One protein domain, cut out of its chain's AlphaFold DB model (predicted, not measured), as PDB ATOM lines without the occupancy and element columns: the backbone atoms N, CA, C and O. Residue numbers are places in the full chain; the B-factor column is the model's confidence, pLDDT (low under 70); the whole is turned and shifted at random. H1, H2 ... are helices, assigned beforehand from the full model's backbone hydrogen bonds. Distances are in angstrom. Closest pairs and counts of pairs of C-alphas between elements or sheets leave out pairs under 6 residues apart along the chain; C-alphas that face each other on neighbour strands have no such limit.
ATOM      1  N   PRO A  15       1.635 -44.455  30.934       69.38
ATOM      2  CA  PRO A  15       0.345 -44.136  30.318       69.38
ATOM      3  C   PRO A  15      -0.857 -44.563  31.179       69.38
ATOM      4  O   PRO A  15      -1.856 -43.850  31.245       69.38
ATOM      5  N   LEU A  16      -0.741 -45.688  31.896       67.12
ATOM      6  CA  LEU A  16      -1.779 -46.191  32.796       67.12
ATOM      7  C   LEU A  16      -1.932 -45.314  34.046       67.12
ATOM      8  O   LEU A  16      -3.052 -44.953  34.394       67.12
ATOM      9  N   TYR A  17      -0.833 -44.940  34.705       65.88
ATOM     10  CA  TYR A  17      -0.883 -44.087  35.898       65.88
ATOM     11  C   TYR A  17      -1.388 -42.675  35.557       65.88
ATOM     12  O   TYR A  17      -2.207 -42.110  36.283       65.88
ATOM     13  N   ARG A  18      -1.009 -42.154  34.382       65.44
ATOM     14  CA  ARG A  18      -1.552 -40.907  33.825       65.44
ATOM     15  C   ARG A  18      -3.056 -40.999  33.555       65.44
ATOM     16  O   ARG A  18      -3.798 -40.102  33.951       65.44
ATOM     17  N   ALA A  19      -3.521 -42.084  32.932       64.62
ATOM     18  CA  ALA A  19      -4.946 -42.319  32.698       64.62
ATOM     19  C   ALA A  19      -5.739 -42.445  34.010       64.62
ATOM     20  O   ALA A  19      -6.852 -41.941  34.100       64.62
ATOM     21  N   VAL A  20      -5.152 -43.054  35.045       62.56
ATOM     22  CA  VAL A  20      -5.774 -43.203  36.369       62.56
ATOM     23  C   VAL A  20      -5.919 -41.857  37.081       62.56
ATOM     24  O   VAL A  20      -6.997 -41.584  37.595       62.56
ATOM     25  N   ILE A  21      -4.902 -40.984  37.057       57.91
ATOM     26  CA  ILE A  21      -5.002 -39.609  37.595       57.91
ATOM     27  C   ILE A  21      -6.075 -38.797  36.856       57.91
ATOM     28  O   ILE A  21      -6.731 -37.948  37.444       57.91
ATOM     29  N   GLN A  22      -6.269 -39.045  35.563       55.59
ATOM     30  CA  GLN A  22      -7.325 -38.392  34.787       55.59
ATOM     31  C   GLN A  22      -8.708 -39.031  34.942       55.59
ATOM     32  O   GLN A  22      -9.684 -38.465  34.457       55.59
ATOM     33  N   ALA A  23      -8.805 -40.192  35.591       64.56
ATOM     34  CA  ALA A  23     -10.053 -40.916  35.798       64.56
ATOM     35  C   ALA A  23     -10.620 -40.748  37.216       64.56
ATOM     36  O   ALA A  23     -11.677 -41.299  37.511       64.56
ATOM     37  N   THR A  24      -9.934 -40.029  38.107       75.38
ATOM     38  CA  THR A  24     -10.413 -39.790  39.470       75.38
ATOM     39  C   THR A  24     -11.349 -38.585  39.522       75.38
ATOM     40  O   THR A  24     -11.034 -37.506  39.015       75.38
ATOM     41  N   ASP A  25     -12.505 -38.758  40.170       86.38
ATOM     42  CA  ASP A  25     -13.565 -37.744  40.237       86.38
ATOM     43  C   ASP A  25     -13.075 -36.339  40.644       86.38
ATOM     44  O   ASP A  25     -13.498 -35.365  40.014       86.38
ATOM     45  N   PRO A  26     -12.163 -36.162  41.630       91.75
ATOM     46  CA  PRO A  26     -11.682 -34.829  41.985       91.75
ATOM     47  C   PRO A  26     -10.869 -34.163  40.865       91.75
ATOM     48  O   PRO A  26     -11.055 -32.984  40.567       91.75
ATOM     49  N   GLU A  27      -9.955 -34.878  40.224       90.69
ATOM     50  CA  GLU A  27      -9.146 -34.358  39.121       90.69
ATOM     51  C   GLU A  27     -10.024 -33.990  37.922       90.69
ATOM     52  O   GLU A  27      -9.855 -32.907  37.358       90.69
ATOM     53  N   VAL A  28     -11.014 -34.831  37.598       89.88
ATOM     54  CA  VAL A  28     -12.018 -34.551  36.559       89.88
ATOM     55  C   VAL A  28     -12.834 -33.308  36.911       89.88
ATOM     56  O   VAL A  28     -13.028 -32.441  36.061       89.88
ATOM     57  N   THR A  29     -13.246 -33.161  38.171       94.75
ATOM     58  CA  THR A  29     -13.977 -31.977  38.654       94.75
ATOM     59  C   THR A  29     -13.141 -30.702  38.497       94.75
ATOM     60  O   THR A  29     -13.628 -29.687  37.999       94.75
ATOM     61  N   ALA A  30     -11.861 -30.740  38.883       95.56
ATOM     62  CA  ALA A  30     -10.949 -29.607  38.723       95.56
ATOM     63  C   ALA A  30     -10.701 -29.272  37.243       95.56
ATOM     64  O   ALA A  30     -10.653 -28.102  36.862       95.56
ATOM     65  N   TRP A  31     -10.584 -30.289  36.390       94.25
ATOM     66  CA  TRP A  31     -10.423 -30.101  34.953       94.25
ATOM     67  C   TRP A  31     -11.670 -29.472  34.321       94.25
ATOM     68  O   TRP A  31     -11.555 -28.479  33.603       94.25
ATOM     69  N   ALA A  32     -12.860 -29.987  34.640       94.00
ATOM     70  CA  ALA A  32     -14.130 -29.461  34.141       94.00
ATOM     71  C   ALA A  32     -14.335 -28.007  34.581       94.00
ATOM     72  O   ALA A  32     -14.763 -27.165  33.790       94.00
ATOM     73  N   TRP A  33     -13.938 -27.684  35.815       97.31
ATOM     74  CA  TRP A  33     -13.916 -26.309  36.291       97.31
ATOM     75  C   TRP A  33     -12.998 -25.416  35.459       97.31
ATOM     76  O   TRP A  33     -13.435 -24.370  34.981       97.31
ATOM     77  N   ALA A  34     -11.743 -25.822  35.259       97.00
ATOM     78  CA  ALA A  34     -10.797 -25.082  34.430       97.00
ATOM     79  C   ALA A  34     -11.335 -24.856  33.006       97.00
ATOM     80  O   ALA A  34     -11.277 -23.734  32.502       97.00
ATOM     81  N   ALA A  35     -11.930 -25.886  32.396       96.06
ATOM     82  CA  ALA A  35     -12.531 -25.810  31.066       96.06
ATOM     83  C   ALA A  35     -13.703 -24.822  31.024       96.06
ATOM     84  O   ALA A  35     -13.744 -23.946  30.163       96.06
ATOM     85  N   GLY A  36     -14.616 -24.894  31.995       97.12
ATOM     86  CA  GLY A  36     -15.731 -23.955  32.093       97.12
ATOM     87  C   GLY A  36     -15.270 -22.509  32.294       97.12
ATOM     88  O   GLY A  36     -15.826 -21.601  31.680       97.12
ATOM     89  N   ARG A  37     -14.214 -22.280  33.089       97.62
ATOM     90  CA  ARG A  37     -13.613 -20.945  33.259       97.62
ATOM     91  C   ARG A  37     -12.984 -20.423  31.969       97.62
ATOM     92  O   ARG A  37     -13.148 -19.244  31.680       97.62
ATOM     93  N   PHE A  38     -12.301 -21.277  31.210       96.88
ATOM     94  CA  PHE A  38     -11.725 -20.923  29.908       96.88
ATOM     95  C   PHE A  38     -12.798 -20.570  28.869       96.88
ATOM     96  O   PHE A  38     -12.605 -19.655  28.076       96.88
ATOM     97  N   LEU A  39     -13.943 -21.256  28.910       96.75
ATOM     98  CA  LEU A  39     -15.111 -20.989  28.062       96.75
ATOM     99  C   LEU A  39     -16.005 -19.848  28.582       96.75
ATOM    100  O   LEU A  39     -17.097 -19.648  28.058       96.75
ATOM    101  N   GLU A  40     -15.571 -19.130  29.623       97.19
ATOM    102  CA  GLU A  40     -16.301 -18.014  30.242       97.19
ATOM    103  C   GLU A  40     -17.712 -18.382  30.747       97.19
ATOM    104  O   GLU A  40     -18.597 -17.532  30.864       97.19
ATOM    105  N   ILE A  41     -17.923 -19.649  31.112       97.50
ATOM    106  CA  ILE A  41     -19.190 -20.123  31.673       97.50
ATOM    107  C   ILE A  41     -19.344 -19.575  33.110       97.50
ATOM    108  O   ILE A  41     -18.378 -19.593  33.891       97.50
ATOM    109  N   PRO A  42     -20.541 -19.090  33.503       97.62
ATOM    110  CA  PRO A  42     -20.804 -18.670  34.877       97.62
ATOM    111  C   PRO A  42     -20.544 -19.803  35.874       97.62
ATOM    112  O   PRO A  42     -20.899 -20.954  35.632       97.62
ATOM    113  N   SER A  43     -19.924 -19.491  37.013       97.00
ATOM    114  CA  SER A  43     -19.443 -20.503  37.965       97.00
ATOM    115  C   SER A  43     -20.522 -21.471  38.453       97.00
ATOM    116  O   SER A  43     -20.275 -22.662  38.587       97.00
ATOM    117  N   GLU A  44     -21.710 -20.940  38.697       97.06
ATOM    118  CA  GLU A  44     -22.931 -21.600  39.142       97.06
ATOM    119  C   GLU A  44     -23.558 -22.509  38.078       97.06
ATOM    120  O   GLU A  44     -24.370 -23.360  38.419       97.06
ATOM    121  N   VAL A  45     -23.169 -22.343  36.811       97.44
ATOM    122  CA  VAL A  45     -23.551 -23.230  35.702       97.44
ATOM    123  C   VAL A  45     -22.514 -24.337  35.509       97.44
ATOM    124  O   VAL A  45     -22.871 -25.435  35.105       97.44
ATOM    125  N   ILE A  46     -21.235 -24.072  35.807       97.06
ATOM    126  CA  ILE A  46     -20.175 -25.093  35.748       97.06
ATOM    127  C   ILE A  46     -20.415 -26.182  36.804       97.06
ATOM    128  O   ILE A  46     -20.225 -27.359  36.518       97.06
ATOM    129  N   ILE A  47     -20.787 -25.777  38.020       97.38
ATOM    130  CA  ILE A  47     -21.167 -26.669  39.121       97.38
ATOM    131  C   ILE A  47     -22.372 -26.035  39.809       97.38
ATOM    132  O   ILE A  47     -22.254 -24.912  40.300       97.38
ATOM    133  N   GLN A  48     -23.509 -26.717  39.886       97.44
ATOM    134  CA  GLN A  48     -24.718 -26.187  40.536       97.44
ATOM    135  C   GLN A  48     -24.677 -26.357  42.064       97.44
ATOM    136  O   GLN A  48     -23.794 -27.015  42.608       97.44
ATOM    137  N   ASP A  49     -25.580 -25.700  42.796       97.75
ATOM    138  CA  ASP A  49     -25.591 -25.749  44.271       97.75
ATOM    139  C   ASP A  49     -25.968 -27.131  44.824       97.75
ATOM    140  O   ASP A  49     -25.464 -27.521  45.877       97.75
ATOM    141  N   ASP A  50     -26.832 -27.854  44.118       97.25
ATOM    142  CA  ASP A  50     -27.396 -29.152  44.493       97.25
ATOM    143  C   ASP A  50     -26.569 -30.358  44.011       97.25
ATOM    144  O   ASP A  50     -26.776 -31.479  44.479       97.25
ATOM    145  N   GLU A  51     -25.583 -30.137  43.140       94.94
ATOM    146  CA  GLU A  51     -24.629 -31.164  42.718       94.94
ATOM    147  C   GLU A  51     -23.734 -31.648  43.874       94.94
ATOM    148  O   GLU A  51     -23.567 -30.975  44.897       94.94
ATOM    149  N   TYR A  52     -23.119 -32.825  43.692       92.38
ATOM    150  CA  TYR A  52     -22.257 -33.479  44.688       92.38
ATOM    151  C   TYR A  52     -22.945 -33.587  46.058       92.38
ATOM    152  O   TYR A  52     -22.419 -33.107  47.064       92.38
ATOM    153  N   ASP A  53     -24.152 -34.156  46.083       95.12
ATOM    154  CA  ASP A  53     -24.985 -34.304  47.284       95.12
ATOM    155  C   ASP A  53     -25.241 -32.970  48.017       95.12
ATOM    156  O   ASP A  53     -25.185 -32.884  49.246       95.12
ATOM    157  N   GLY A  54     -25.496 -31.894  47.261       96.50
ATOM    158  CA  GLY A  54     -25.749 -30.555  47.804       96.50
ATOM    159  C   GLY A  54     -24.502 -29.796  48.265       96.50
ATOM    160  O   GLY A  54     -24.611 -28.783  48.960       96.50
ATOM    161  N   SER A  55     -23.305 -30.276  47.917       96.75
ATOM    162  CA  SER A  55     -22.036 -29.639  48.288       96.75
ATOM    163  C   SER A  55     -21.412 -28.793  47.174       96.75
ATOM    164  O   SER A  55     -20.362 -28.177  47.395       96.75
ATOM    165  N   GLY A  56     -22.054 -28.687  46.007       97.50
ATOM    166  CA  GLY A  56     -21.510 -28.006  44.832       97.50
ATOM    167  C   GLY A  56     -21.068 -26.564  45.098       97.50
ATOM    168  O   GLY A  56     -19.961 -26.176  44.715       97.50
ATOM    169  N   ARG A  57     -21.828 -25.791  45.889       97.88
ATOM    170  CA  ARG A  57     -21.407 -24.443  46.324       97.88
ATOM    171  C   ARG A  57     -20.060 -24.446  47.057       97.88
ATOM    172  O   ARG A  57     -19.218 -23.586  46.795       97.88
ATOM    173  N   ASN A  58     -19.846 -25.393  47.969       97.69
ATOM    174  CA  ASN A  58     -18.592 -25.503  48.721       97.69
ATOM    175  C   ASN A  58     -17.435 -25.897  47.798       97.69
ATOM    176  O   ASN A  58     -16.345 -25.336  47.899       97.69
ATOM    177  N   ILE A  59     -17.685 -26.814  46.861       97.81
ATOM    178  CA  ILE A  59     -16.701 -27.224  45.856       97.81
ATOM    179  C   ILE A  59     -16.286 -26.030  44.988       97.81
ATOM    180  O   ILE A  59     -15.087 -25.793  44.827       97.81
ATOM    181  N   ARG A  60     -17.234 -25.207  44.515       97.62
ATOM    182  CA  ARG A  60     -16.921 -23.972  43.771       97.62
ATOM    183  C   ARG A  60     -16.028 -23.026  44.562       97.62
ATOM    184  O   ARG A  60     -15.052 -22.527  44.011       97.62
ATOM    185  N   ILE A  61     -16.322 -22.806  45.845       97.94
ATOM    186  CA  ILE A  61     -15.500 -21.951  46.718       97.94
ATOM    187  C   ILE A  61     -14.062 -22.485  46.792       97.94
ATOM    188  O   ILE A  61     -13.107 -21.723  46.638       97.94
ATOM    189  N   LEU A  62     -13.888 -23.798  46.973       97.88
ATOM    190  CA  LEU A  62     -12.563 -24.424  47.017       97.88
ATOM    191  C   LEU A  62     -11.816 -24.310  45.681       97.88
ATOM    192  O   LEU A  62     -10.602 -24.087  45.678       97.88
ATOM    193  N   LEU A  63     -12.520 -24.453  44.558       97.62
ATOM    194  CA  LEU A  63     -11.957 -24.320  43.212       97.62
ATOM    195  C   LEU A  63     -11.545 -22.874  42.911       97.62
ATOM    196  O   LEU A  63     -10.435 -22.653  42.437       97.62
ATOM    197  N   GLN A  64     -12.386 -21.893  43.251       96.69
ATOM    198  CA  GLN A  64     -12.076 -20.461  43.144       96.69
ATOM    199  C   GLN A  64     -10.869 -20.067  44.005       96.69
ATOM    200  O   GLN A  64     -10.067 -19.225  43.608       96.69
ATOM    201  N   ALA A  65     -10.720 -20.696  45.171       96.31
ATOM    202  CA  ALA A  65      -9.603 -20.480  46.085       96.31
ATOM    203  C   ALA A  65      -8.352 -21.323  45.757       96.31
ATOM    204  O   ALA A  65      -7.438 -21.399  46.586       96.31
ATOM    205  N   ASN A  66      -8.295 -22.006  44.604       96.25
ATOM    206  CA  ASN A  66      -7.187 -22.889  44.199       96.25
ATOM    207  C   ASN A  66      -6.796 -23.940  45.269       96.25
ATOM    208  O   ASN A  66      -5.625 -24.320  45.426       96.25
ATOM    209  N   SER A  67      -7.790 -24.389  46.037       96.19
ATOM    210  CA  SER A  67      -7.631 -25.221  47.236       96.19
ATOM    211  C   SER A  67      -8.354 -26.566  47.149       96.19
ATOM    212  O   SER A  67      -8.183 -27.402  48.034       96.19
ATOM    213  N   TYR A  68      -9.125 -26.804  46.088       96.94
ATOM    214  CA  TYR A  68      -9.768 -28.090  45.838       96.94
ATOM    215  C   TYR A  68      -8.745 -29.209  45.574       96.94
ATOM    216  O   TYR A  68      -7.721 -28.994  44.920       96.94
ATOM    217  N   ILE A  69      -9.013 -30.413  46.089       94.19
ATOM    218  CA  ILE A  69      -8.019 -31.493  46.169       94.19
ATOM    219  C   ILE A  69      -7.555 -32.002  44.797       94.19
ATOM    220  O   ILE A  69      -6.355 -32.227  44.630       94.19
ATOM    221  N   GLY A  70      -8.456 -32.072  43.811       92.62
ATOM    222  CA  GLY A  70      -8.145 -32.547  42.456       92.62
ATOM    223  C   GLY A  70      -7.146 -31.677  41.687       92.62
ATOM    224  O   GLY A  70      -6.491 -32.134  40.754       92.62
ATOM    225  N   ILE A  71      -6.932 -30.429  42.117       94.81
ATOM    226  CA  ILE A  71      -5.906 -29.549  41.532       94.81
ATOM    227  C   ILE A  71      -4.501 -30.133  41.763       94.81
ATOM    228  O   ILE A  71      -3.586 -29.903  40.970       94.81
ATOM    229  N   ASN A  72      -4.300 -30.898  42.843       91.56
ATOM    230  CA  ASN A  72      -3.010 -31.530  43.112       91.56
ATOM    231  C   ASN A  72      -2.678 -32.594  42.058       91.56
ATOM    232  O   ASN A  72      -1.539 -32.608  41.592       91.56
ATOM    233  N   GLY A  73      -3.649 -33.411  41.636       87.12
ATOM    234  CA  GLY A  73      -3.456 -34.397  40.571       87.12
ATOM    235  C   GLY A  73      -3.142 -33.742  39.225       87.12
ATOM    236  O   GLY A  73      -2.153 -34.104  38.590       87.12
ATOM    237  N   LEU A  74      -3.871 -32.684  38.847       88.88
ATOM    238  CA  LEU A  74      -3.559 -31.902  37.637       88.88
ATOM    239  C   LEU A  74      -2.156 -31.277  37.687       88.88
ATOM    240  O   LEU A  74      -1.422 -31.284  36.698       88.88
ATOM    241  N   SER A  75      -1.747 -30.754  38.846       90.56
ATOM    242  CA  SER A  75      -0.410 -30.173  38.998       90.56
ATOM    243  C   SER A  75       0.705 -31.220  38.987       90.56
ATOM    244  O   SER A  75       1.806 -30.955  38.482       90.56
ATOM    245  N   HIS A  76       0.435 -32.408  39.526       86.12
ATOM    246  CA  HIS A  76       1.344 -33.543  39.449       86.12
ATOM    247  C   HIS A  76       1.509 -34.005  37.997       86.12
ATOM    248  O   HIS A  76       2.635 -34.040  37.516       86.12
ATOM    249  N   GLY A  77       0.403 -34.182  37.265       80.81
ATOM    250  CA  GLY A  77       0.381 -34.559  35.845       80.81
ATOM    251  C   GLY A  77       0.870 -33.484  34.862       80.81
ATOM    252  O   GLY A  77       0.747 -33.658  33.655       80.81
ATOM    253  N   GLY A  78       1.407 -32.361  35.348       87.50
ATOM    254  CA  GLY A  78       2.066 -31.357  34.509       87.50
ATOM    255  C   GLY A  78       1.135 -30.383  33.782       87.50
ATOM    256  O   GLY A  78       1.624 -29.582  32.993       87.50
ATOM    257  N   PHE A  79      -0.166 -30.385  34.079       90.06
ATOM    258  CA  PHE A  79      -1.121 -29.461  33.461       90.06
ATOM    259  C   PHE A  79      -0.912 -28.020  33.939       90.06
ATOM    260  O   PHE A  79      -1.065 -27.079  33.167       90.06
ATOM    261  N   CYS A  80      -0.575 -27.827  35.215       93.12
ATOM    262  CA  CYS A  80      -0.469 -26.502  35.823       93.12
ATOM    263  C   CYS A  80       0.410 -26.495  37.084       93.12
ATOM    264  O   CYS A  80       0.795 -27.533  37.630       93.12
ATOM    265  N   VAL A  81       0.663 -25.309  37.630       94.25
ATOM    266  CA  VAL A  81       1.148 -25.124  39.004       94.25
ATOM    267  C   VAL A  81       0.064 -24.528  39.894       94.25
ATOM    268  O   VAL A  81      -0.753 -23.717  39.468       94.25
ATOM    269  N   ARG A  82       0.082 -24.883  41.181       91.75
ATOM    270  CA  ARG A  82      -0.809 -24.268  42.183       91.75
ATOM    271  C   ARG A  82      -0.404 -22.834  42.528       91.75
ATOM    272  O   ARG A  82      -1.241 -21.984  42.827       91.75
ATOM    273  N   ARG A  83       0.902 -22.569  42.507       90.88
ATOM    274  CA  ARG A  83       1.524 -21.272  42.785       90.88
ATOM    275  C   ARG A  83       2.631 -21.055  41.766       90.88
ATOM    276  O   ARG A  83       3.369 -21.998  41.484       90.88
ATOM    277  N   LYS A  84       2.758 -19.838  41.234       90.31
ATOM    278  CA  LYS A  84       3.859 -19.498  40.325       90.31
ATOM    279  C   LYS A  84       5.199 -19.684  41.036       90.31
ATOM    280  O   LYS A  84       5.369 -19.235  42.169       90.31
ATOM    281  N   THR A  85       6.140 -20.337  40.364       85.50
ATOM    282  CA  THR A  85       7.519 -20.502  40.833       85.50
ATOM    283  C   THR A  85       8.483 -20.227  39.676       85.50
ATOM    284  O   THR A  85       8.120 -20.446  38.521       85.50
ATOM    285  N   PRO A  86       9.712 -19.757  39.949       86.81
ATOM    286  CA  PRO A  86      10.687 -19.470  38.894       86.81
ATOM    287  C   PRO A  86      11.266 -20.732  38.229       86.81
ATOM    288  O   PRO A  86      11.876 -20.633  37.173       86.81
ATOM    289  N   TYR A  87      11.076 -21.914  38.825       85.00
ATOM    290  CA  TYR A  87      11.692 -23.168  38.369       85.00
ATOM    291  C   TYR A  87      10.758 -24.060  37.539       85.00
ATOM    292  O   TYR A  87      11.202 -25.075  37.010       85.00
ATOM    293  N   ARG A  88       9.464 -23.722  37.431       84.31
ATOM    294  CA  ARG A  88       8.480 -24.514  36.679       84.31
ATOM    295  C   ARG A  88       7.665 -23.600  35.769       84.31
ATOM    296  O   ARG A  88       6.786 -22.883  36.236       84.31
ATOM    297  N   ALA A  89       7.964 -23.642  34.471       88.25
ATOM    298  CA  ALA A  89       7.340 -22.813  33.436       88.25
ATOM    299  C   ALA A  89       5.958 -23.348  33.005       88.25
ATOM    300  O   ALA A  89       5.719 -23.608  31.831       88.25
ATOM    301  N   LEU A  90       5.060 -23.551  33.969       92.44
ATOM    302  CA  LEU A  90       3.672 -23.951  33.729       92.44
ATOM    303  C   LEU A  90       2.718 -22.824  34.150       92.44
ATOM    304  O   LEU A  90       3.056 -22.047  35.051       92.44
ATOM    305  N   PRO A  91       1.523 -22.734  33.540       95.31
ATOM    306  CA  PRO A  91       0.512 -21.768  33.945       95.31
ATOM    307  C   PRO A  91      -0.004 -22.063  35.357       95.31
ATOM    308  O   PRO A  91       0.102 -23.184  35.866       95.31
ATOM    309  N   GLN A  92      -0.550 -21.039  36.012       96.25
ATOM    310  CA  GLN A  92      -1.160 -21.199  37.327       96.25
ATOM    311  C   GLN A  92      -2.627 -21.600  37.170       96.25
ATOM    312  O   GLN A  92      -3.366 -20.926  36.458       96.25
ATOM    313  N   TYR A  93      -3.064 -22.635  37.892       96.69
ATOM    314  CA  TYR A  93      -4.475 -23.033  37.918       96.69
ATOM    315  C   TYR A  93      -5.389 -21.818  38.226       96.69
ATOM    316  O   TYR A  93      -5.044 -21.030  39.120       96.69
ATOM    317  N   PRO A  94      -6.534 -21.638  37.529       96.31
ATOM    318  CA  PRO A  94      -7.226 -22.597  36.654       96.31
ATOM    319  C   PRO A  94      -6.725 -22.688  35.204       96.31
ATOM    320  O   PRO A  94      -7.290 -23.455  34.434       96.31
ATOM    321  N   GLU A  95      -5.686 -21.955  34.808       96.38
ATOM    322  CA  GLU A  95      -5.110 -22.112  33.467       96.38
ATOM    323  C   GLU A  95      -4.338 -23.436  33.357       96.38
ATOM    324  O   GLU A  95      -3.537 -23.774  34.238       96.38
ATOM    325  N   LEU A  96      -4.560 -24.176  32.264       93.25
ATOM    326  CA  LEU A  96      -3.884 -25.440  31.962       93.25
ATOM    327  C   LEU A  96      -2.976 -25.282  30.733       93.25
ATOM    328  O   LEU A  96      -3.325 -24.596  29.776       93.25
ATOM    329  N   ALA A  97      -1.814 -25.933  30.748       91.69
ATOM    330  CA  ALA A  97      -0.853 -25.933  29.643       91.69
ATOM    331  C   ALA A  97      -1.371 -26.698  28.415       91.69
ATOM    332  O   ALA A  97      -0.996 -26.395  27.285       91.69
ATOM    333  N   PHE A  98      -2.224 -27.694  28.648       87.69
ATOM    334  CA  PHE A  98      -2.886 -28.519  27.645       87.69
ATOM    335  C   PHE A  98      -4.214 -29.036  28.215       87.69
ATOM    336  O   PHE A  98      -4.386 -29.114  29.430       87.69
ATOM    337  N   TRP A  99      -5.162 -29.371  27.339       84.69
ATOM    338  CA  TRP A  99      -6.509 -29.812  27.734       84.69
ATOM    339  C   TRP A  99      -6.675 -31.326  27.728       84.69
ATOM    340  O   TRP A  99      -7.435 -31.866  28.524       84.69
ATOM    341  N   LEU A 100      -5.955 -32.005  26.843       77.94
ATOM    342  CA  LEU A 100      -5.967 -33.454  26.691       77.94
ATOM    343  C   LEU A 100      -4.588 -33.996  27.048       77.94
ATOM    344  O   LEU A 100      -3.604 -33.265  26.951       77.94
ATOM    345  N   GLN A 101      -4.521 -35.264  27.458       63.47
ATOM    346  CA  GLN A 101      -3.237 -35.944  27.627       63.47
ATOM    347  C   GLN A 101      -2.439 -35.841  26.305       63.47
ATOM    348  O   GLN A 101      -3.017 -36.152  25.259       63.47
ATOM    349  N   PRO A 102      -1.187 -35.351  26.320       51.81
ATOM    350  CA  PRO A 102      -0.317 -35.380  25.149       51.81
ATOM    351  C   PRO A 102       0.131 -36.803  24.802       51.81
ATOM    352  O   PRO A 102       0.239 -37.638  25.732       51.81
TER     353      PRO A 102
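AT A GLANCE: This is residues 15 to 102 of the 102 residues of an uncharacterized protein of Pseudomonas aeruginosa (UniProt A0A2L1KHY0). A 14-residue helix, H2, stands near the middle, with the short helices H3, H4 and H5 towards one end of the longest axis and a long loop, residues 77 to 102, towards the other. H6 makes a corner with the first half of H2, and H1 lies near H6. You have 88 printed residues with six named helices, H1 to H6 in that order, and no named strand: the class is all helix. The whole is compact, with a radius of gyration of the C-alphas of 12.8 A and spans of 38 by 29 by 21 A.

IN THESE COORDINATES: Find C-alpha 15 at (0.345, -44.136, 30.318), where H1, residues 15 to 21, begins. H2, residues 25 to 38, starts at C-alpha 25, (-13.565, -37.744, 40.237), and is 19.8 A long. Next come H3, residues 43 to 46, H4, residues 51 to 54, and H5, residues 56 to 64, 12.2 A long. H6, residues 70 to 76, ends at C-alpha 76, (1.344, -33.543, 39.449).

HOW THE PARTS SIT: Look first at residues 25 to 31 of H2, which touch H6 about perpendicular, at 87 degrees; the closest C-alphas, of Glu 27 and Gly 70, are 3.9 A apart. Residues 32 to 37 of H2 touch H3, closest at the C-alphas of Gly 36 and Ile 46, 5.9 A. H3 and H5 only just touch, with 3 pairs of C-alphas within 8 A, the closest those of Ser 43 and Arg 60, 7.2 A. H4 and H5 meet only through their link. H1 and H6 are close but not clearly touching, closest at the C-alphas of Ile 21 and Gly 73, 6.2 A. In H1, H2, H5 and H6 every O i to N i+4 pair is within hydrogen-bond range; H3 and H4 are too short for such a pair.

THE WHOLE: The C-alphas farthest apart, of Asp 50 and Tyr 87, are 40.0 A apart. The printed part has no cut, and the five links between helices are tight. Watch residues 15 to 23 and 101 to 102, where pLDDT is under 70.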